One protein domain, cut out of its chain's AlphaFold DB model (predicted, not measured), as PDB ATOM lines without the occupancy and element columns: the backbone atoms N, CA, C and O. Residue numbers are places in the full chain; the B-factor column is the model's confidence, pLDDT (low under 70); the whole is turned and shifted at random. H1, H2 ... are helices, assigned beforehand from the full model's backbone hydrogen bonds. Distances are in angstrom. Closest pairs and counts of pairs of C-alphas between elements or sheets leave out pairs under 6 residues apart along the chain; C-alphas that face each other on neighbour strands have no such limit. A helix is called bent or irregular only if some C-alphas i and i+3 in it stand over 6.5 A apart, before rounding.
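What this domain is: This is residues 43 to 95 of the 169 residues of an uncharacterized protein of Aspergillus ruber CBS 135680 (UniProt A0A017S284). Two long helices, H2 and H1, form an open V, meeting near the tight link between them and spreading apart toward the two ends of the printed part. Nothing fills the space between the arms, and residues 43 to 63 of H1 and 77 to 95 of H2 stand free. The printed part has 53 residues, with H1 then H2 along the chain and no named strand; the class is all helix. It is extended, with a radius of gyration of the C-alphas of 16.6 A, and flat, spanning 42 by 38 by 5 A.

How they stand to each other: H2, residues 70 to 95, is the longest helix. H1, residues 43 to 67, is close to it but not clearly touching: the closest C-alphas, those of Gln 65 and Gln 73, are 7.9 A apart. They run opposite ways at a steep tilt of 53 degrees, their centres 24.1 A apart. Every O i to N i+4 pair is within hydrogen-bond range in H1, and 20 of 22 in H2.

Where its parts are: H2 measures 38.0 A from C-alpha 70 to C-alpha 95, at (206.971, 139.306, 187.550). It is neither bent nor irregular, but only just: C-alphas 71 and 74 are 6.2 A apart. H1 measures 36.2 A from C-alpha 43, at (205.691, 138.314, 224.610), to C-alpha 67.

The domain as a whole: The C-alphas of Lys 43 and Ala 71, the two farthest apart, are 44.7 A apart. The printed part has no cut, and no printed residue has pLDDT under 70.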
ATOM      1  N   LYS A  43     204.905 137.531 225.588       95.44
ATOM      2  CA  LYS A  43     205.691 138.314 224.610       95.44
ATOM      3  C   LYS A  43     207.200 138.264 224.897       95.44
ATOM      4  O   LYS A  43     207.969 138.050 223.968       95.44
ATOM      5  N   LYS A  44     207.624 138.392 226.164       95.44
ATOM      6  CA  LYS A  44     209.047 138.271 226.550       95.44
ATOM      7  C   LYS A  44     209.621 136.880 226.233       95.44
ATOM      8  O   LYS A  44     210.695 136.806 225.652       95.44
ATOM      9  N   LYS A  45     208.890 135.794 226.532       95.19
ATOM     10  CA  LYS A  45     209.318 134.423 226.181       95.19
ATOM     11  C   LYS A  45     209.481 134.232 224.664       95.19
ATOM     12  O   LYS A  45     210.487 133.682 224.239       95.19
ATOM     13  N   LYS A  46     208.544 134.742 223.849       95.62
ATOM     14  CA  LYS A  46     208.662 134.697 222.376       95.62
ATOM     15  C   LYS A  46     209.882 135.474 221.861       95.62
ATOM     16  O   LYS A  46     210.567 134.976 220.980       95.62
ATOM     17  N   LYS A  47     210.179 136.656 222.421       95.31
ATOM     18  CA  LYS A  47     211.388 137.426 222.067       95.31
ATOM     19  C   LYS A  47     212.677 136.668 222.412       95.31
ATOM     20  O   LYS A  47     213.553 136.603 221.564       95.31
ATOM     21  N   LYS A  48     212.761 136.043 223.597       95.75
ATOM     22  CA  LYS A  48     213.916 135.209 223.982       95.75
ATOM     23  C   LYS A  48     214.114 134.012 223.044       95.75
ATOM     24  O   LYS A  48     215.225 133.797 222.592       95.75
ATOM     25  N   LYS A  49     213.039 133.290 222.688       94.81
ATOM     26  CA  LYS A  49     213.119 132.186 221.710       94.81
ATOM     27  C   LYS A  49     213.618 132.655 220.337       94.81
ATOM     28  O   LYS A  49     214.476 132.009 219.760       94.81
ATOM     29  N   LYS A  50     213.123 133.797 219.840       93.94
ATOM     30  CA  LYS A  50     213.607 134.385 218.578       93.94
ATOM     31  C   LYS A  50     215.082 134.791 218.638       93.94
ATOM     32  O   LYS A  50     215.772 134.668 217.639       93.94
ATOM     33  N   LEU A  51     215.545 135.293 219.784       95.62
ATOM     34  CA  LEU A  51     216.952 135.649 219.973       95.62
ATOM     35  C   LEU A  51     217.846 134.405 219.963       95.62
ATOM     36  O   LEU A  51     218.866 134.421 219.296       95.62
ATOM     37  N   TYR A  52     217.432 133.331 220.642       95.25
ATOM     38  CA  TYR A  52     218.169 132.064 220.658       95.25
ATOM     39  C   TYR A  52     218.337 131.474 219.251       95.25
ATOM     40  O   TYR A  52     219.447 131.129 218.875       95.25
ATOM     41  N   LEU A  53     217.266 131.465 218.444       94.31
ATOM     42  CA  LEU A  53     217.344 131.041 217.040       94.31
ATOM     43  C   LEU A  53     218.364 131.875 216.250       94.31
ATOM     44  O   LEU A  53     219.255 131.314 215.635       94.31
ATOM     45  N   ARG A  54     218.321 133.210 216.368       93.12
ATOM     46  CA  ARG A  54     219.289 134.091 215.691       93.12
ATOM     47  C   ARG A  54     220.739 133.871 216.126       93.12
ATOM     48  O   ARG A  54     221.641 134.117 215.334       93.12
ATOM     49  N   ILE A  55     220.970 133.510 217.388       93.31
ATOM     50  CA  ILE A  55     222.317 133.207 217.885       93.31
ATOM     51  C   ILE A  55     222.786 131.875 217.297       93.31
ATOM     52  O   ILE A  55     223.895 131.827 216.781       93.31
ATOM     53  N   ASN A  56     221.938 130.842 217.297       91.50
ATOM     54  CA  ASN A  56     222.277 129.548 216.702       91.50
ATOM     55  C   ASN A  56     222.574 129.657 215.203       91.50
ATOM     56  O   ASN A  56     223.565 129.088 214.763       91.50
ATOM     57  N   ASP A  57     221.795 130.441 214.452       90.44
ATOM     58  CA  ASP A  57     222.055 130.676 213.025       90.44
ATOM     59  C   ASP A  57     223.443 131.307 212.815       90.44
ATOM     60  O   ASP A  57     224.197 130.903 211.935       90.44
ATOM     61  N   ARG A  58     223.826 132.278 213.660       89.19
ATOM     62  CA  ARG A  58     225.150 132.917 213.586       89.19
ATOM     63  C   ARG A  58     226.282 131.972 213.969       89.19
ATOM     64  O   ARG A  58     227.317 131.992 213.314       89.19
ATOM     65  N   VAL A  59     226.099 131.170 215.017       90.50
ATOM     66  CA  VAL A  59     227.104 130.187 215.440       90.50
ATOM     67  C   VAL A  59     227.285 129.128 214.359       90.50
ATOM     68  O   VAL A  59     228.421 128.819 214.032       90.50
ATOM     69  N   GLN A  60     226.204 128.636 213.745       89.31
ATOM     70  CA  GLN A  60     226.312 127.722 212.608       89.31
ATOM     71  C   GLN A  60     227.109 128.339 211.462       89.31
ATOM     72  O   GLN A  60     228.030 127.695 210.981       89.31
ATOM     73  N   ILE A  61     226.816 129.581 211.061       87.94
ATOM     74  CA  ILE A  61     227.571 130.258 209.993       87.94
ATOM     75  C   ILE A  61     229.064 130.333 210.334       87.94
ATOM     76  O   ILE A  61     229.894 130.037 209.480       87.94
ATOM     77  N   LEU A  62     229.409 130.676 211.579       86.44
ATOM     78  CA  LEU A  62     230.805 130.715 212.018       86.44
ATOM     79  C   LEU A  62     231.450 129.325 211.988       86.44
ATOM     80  O   LEU A  62     232.552 129.190 211.474       86.44
ATOM     81  N   VAL A  63     230.764 128.286 212.471       87.69
ATOM     82  CA  VAL A  63     231.270 126.904 212.428       87.69
ATOM     83  C   VAL A  63     231.491 126.455 210.985       87.69
ATOM     84  O   VAL A  63     232.546 125.915 210.681       87.69
ATOM     85  N   TYR A  64     230.559 126.740 210.073       84.25
ATOM     86  CA  TYR A  64     230.748 126.473 208.646       84.25
ATOM     87  C   TYR A  64     231.953 127.229 208.078       84.25
ATOM     88  O   TYR A  64     232.684 126.680 207.264       84.25
ATOM     89  N   GLN A  65     232.203 128.459 208.519       81.38
ATOM     90  CA  GLN A  65     233.338 129.240 208.037       81.38
ATOM     91  C   GLN A  65     234.690 128.737 208.566       81.38
ATOM     92  O   GLN A  65     235.680 128.833 207.850       81.38
ATOM     93  N   PHE A  66     234.736 128.184 209.782       84.19
ATOM     94  CA  PHE A  66     235.962 127.633 210.376       84.19
ATOM     95  C   PHE A  66     236.223 126.168 210.006       84.19
ATOM     96  O   PHE A  66     237.378 125.762 209.929       84.19
ATOM     97  N   CYS A  67     235.179 125.363 209.792       80.94
ATOM     98  CA  CYS A  67     235.317 123.929 209.519       80.94
ATOM     99  C   CYS A  67     235.422 123.582 208.029       80.94
ATOM    100  O   CYS A  67     235.692 122.425 207.714       80.94
ATOM    101  N   LEU A  68     235.203 124.526 207.109       79.81
ATOM    102  CA  LEU A  68     235.395 124.269 205.683       79.81
ATOM    103  C   LEU A  68     236.846 124.557 205.270       79.81
ATOM    104  O   LEU A  68     237.295 125.695 205.407       79.81
ATOM    105  N   PRO A  69     237.569 123.574 204.700       76.88
ATOM    106  CA  PRO A  69     238.878 123.806 204.102       76.88
ATOM    107  C   PRO A  69     238.803 124.912 203.049       76.88
ATOM    108  O   PRO A  69     237.870 124.927 202.238       76.88
ATOM    109  N   SER A  70     239.804 125.789 203.007       74.88
ATOM    110  CA  SER A  70     239.856 126.986 202.152       74.88
ATOM    111  C   SER A  70     239.547 126.702 200.672       74.88
ATOM    112  O   SER A  70     238.918 127.515 199.998       74.88
ATOM    113  N   ALA A  71     239.919 125.517 200.175       73.00
ATOM    114  CA  ALA A  71     239.644 125.072 198.805       73.00
ATOM    115  C   ALA A  71     238.153 124.779 198.526       73.00
ATOM    116  O   ALA A  71     237.677 124.978 197.412       73.00
ATOM    117  N   SER A  72     237.393 124.336 199.530       78.88
ATOM    118  CA  SER A  72     235.952 124.054 199.406       78.88
ATOM    119  C   SER A  72     235.084 125.310 199.531       78.88
ATOM    120  O   SER A  72     233.962 125.361 199.022       78.88
ATOM    121  N   GLN A  73     235.613 126.354 200.176       79.06
ATOM    122  CA  GLN A  73     234.883 127.587 200.442       79.06
ATOM    123  C   GLN A  73     234.581 128.362 199.149       79.06
ATOM    124  O   GLN A  73     233.468 128.862 198.975       79.06
ATOM    125  N   SER A  74     235.530 128.417 198.210       83.38
ATOM    126  CA  SER A  74     235.363 129.094 196.914       83.38
ATOM    127  C   SER A  74     234.294 128.425 196.041       83.38
ATOM    128  O   SER A  74     233.429 129.117 195.500       83.38
ATOM    129  N   LEU A  75     234.287 127.089 195.971       84.88
ATOM    130  CA  LEU A  75     233.271 126.313 195.255       84.88
ATOM    131  C   LEU A  75     231.876 126.531 195.843       84.88
ATOM    132  O   LEU A  75     230.912 126.734 195.106       84.88
ATOM    133  N   ILE A  76     231.757 126.558 197.170       82.44
ATOM    134  CA  ILE A  76     230.468 126.788 197.829       82.44
ATOM    135  C   ILE A  76     229.980 128.223 197.609       82.44
ATOM    136  O   ILE A  76     228.809 128.420 197.277       82.44
ATOM    137  N   HIS A  77     230.855 129.230 197.696       80.88
ATOM    138  CA  HIS A  77     230.496 130.607 197.343       80.88
ATOM    139  C   HIS A  77     230.073 130.746 195.875       80.88
ATOM    140  O   HIS A  77     229.114 131.469 195.584       80.88
ATOM    141  N   PHE A  78     230.737 130.038 194.959       83.62
ATOM    142  CA  PHE A  78     230.370 130.002 193.545       83.62
ATOM    143  C   PHE A  78     228.981 129.383 193.338       83.62
ATOM    144  O   PHE A  78     228.127 130.002 192.706       83.62
ATOM    145  N   MET A  79     228.705 128.229 193.954       87.19
ATOM    146  CA  MET A  79     227.403 127.552 193.869       87.19
ATOM    147  C   MET A  79     226.266 128.399 194.454       87.19
ATOM    148  O   MET A  79     225.206 128.528 193.841       87.19
ATOM    149  N   ILE A  80     226.487 129.048 195.604       85.12
ATOM    150  CA  ILE A  80     225.507 129.968 196.206       85.12
ATOM    151  C   ILE A  80     225.236 131.154 195.273       85.12
ATOM    152  O   ILE A  80     224.080 131.533 195.068       85.12
ATOM    153  N   SER A  81     226.283 131.725 194.677       84.06
ATOM    154  CA  SER A  81     226.158 132.844 193.736       84.06
ATOM    155  C   SER A  81     225.397 132.440 192.471       84.06
ATOM    156  O   SER A  81     224.540 133.192 192.005       84.06
ATOM    157  N   LEU A  82     225.649 131.232 191.955       88.12
ATOM    158  CA  LEU A  82     224.939 130.658 190.813       88.12
ATOM    159  C   LEU A  82     223.438 130.498 191.118       88.12
ATOM    160  O   LEU A  82     222.596 130.947 190.337       88.12
ATOM    161  N   MET A  83     223.094 129.947 192.287       88.12
ATOM    162  CA  MET A  83     221.700 129.777 192.717       88.12
ATOM    163  C   MET A  83     220.977 131.119 192.925       88.12
ATOM    164  O   MET A  83     219.829 131.286 192.504       88.12
ATOM    165  N   LEU A  84     221.639 132.114 193.523       85.31
ATOM    166  CA  LEU A  84     221.075 133.461 193.690       85.31
ATOM    167  C   LEU A  84     220.870 134.184 192.349       85.31
ATOM    168  O   LEU A  84     219.907 134.936 192.191       85.31
ATOM    169  N   ARG A  85     221.747 133.958 191.365       86.19
ATOM    170  CA  ARG A  85     221.599 134.528 190.019       86.19
ATOM    171  C   ARG A  85     220.446 133.874 189.252       86.19
ATOM    172  O   ARG A  85     219.631 134.591 188.677       86.19
ATOM    173  N   SER A  86     220.339 132.546 189.320       85.12
ATOM    174  CA  SER A  86     219.241 131.767 188.729       85.12
ATOM    175  C   SER A  86     217.873 132.202 189.276       85.12
ATOM    176  O   SER A  86     216.951 132.519 188.522       85.12
ATOM    177  N   THR A  87     217.757 132.332 190.600       84.75
ATOM    178  CA  THR A  87     216.500 132.743 191.252       84.75
ATOM    179  C   THR A  87     216.057 134.161 190.885       84.75
ATOM    180  O   THR A  87     214.856 134.400 190.755       84.75
ATOM    181  N   ARG A  88     216.989 135.097 190.653       81.50
ATOM    182  CA  ARG A  88     216.650 136.451 190.171       81.50
ATOM    183  C   ARG A  88     216.091 136.447 188.752       81.50
ATOM    184  O   ARG A  88     215.122 137.155 188.498       81.50
ATOM    185  N   GLN A  89     216.663 135.647 187.855       82.25
ATOM    186  CA  GLN A  89     216.149 135.523 186.488       82.25
ATOM    187  C   GLN A  89     214.747 134.901 186.474       82.25
ATOM    188  O   GLN A  89     213.852 135.419 185.808       82.25
ATOM    189  N   LEU A  90     214.519 133.867 187.290       81.31
ATOM    190  CA  LEU A  90     213.192 133.268 187.458       81.31
ATOM    191  C   LEU A  90     212.173 134.255 188.043       81.31
ATOM    192  O   LEU A  90     211.040 134.309 187.573       81.31
ATOM    193  N   GLN A  91     212.562 135.073 189.028       80.38
ATOM    194  CA  GLN A  91     211.680 136.117 189.558       80.38
ATOM    195  C   GLN A  91     211.331 137.174 188.509       80.38
ATOM    196  O   GLN A  91     210.179 137.586 188.439       80.38
ATOM    197  N   GLN A  92     212.285 137.601 187.681       78.12
ATOM    198  CA  GLN A  92     212.015 138.563 186.609       78.12
ATOM    199  C   GLN A  92     211.035 137.997 185.574       78.12
ATOM    200  O   GLN A  92     210.095 138.691 185.190       78.12
ATOM    201  N   LEU A  93     211.184 136.721 185.206       80.19
ATOM    202  CA  LEU A  93     210.255 136.014 184.318       80.19
ATOM    203  C   LEU A  93     208.853 135.848 184.921       80.19
ATOM    204  O   LEU A  93     207.866 135.950 184.203       80.19
ATOM    205  N   LEU A  94     208.747 135.637 186.234       78.50
ATOM    206  CA  LEU A  94     207.463 135.520 186.937       78.50
ATOM    207  C   LEU A  94     206.767 136.867 187.185       78.50
ATOM    208  O   LEU A  94     205.545 136.905 187.312       78.50
ATOM    209  N   ILE A  95     207.519 137.967 187.275       75.56
ATOM    210  CA  ILE A  95     206.971 139.306 187.550       75.56
ATOM    211  C   ILE A  95     206.517 140.010 186.261       75.56
ATOM    212  O   ILE A  95     205.557 140.779 186.305       75.56
TER     213      ILE A  95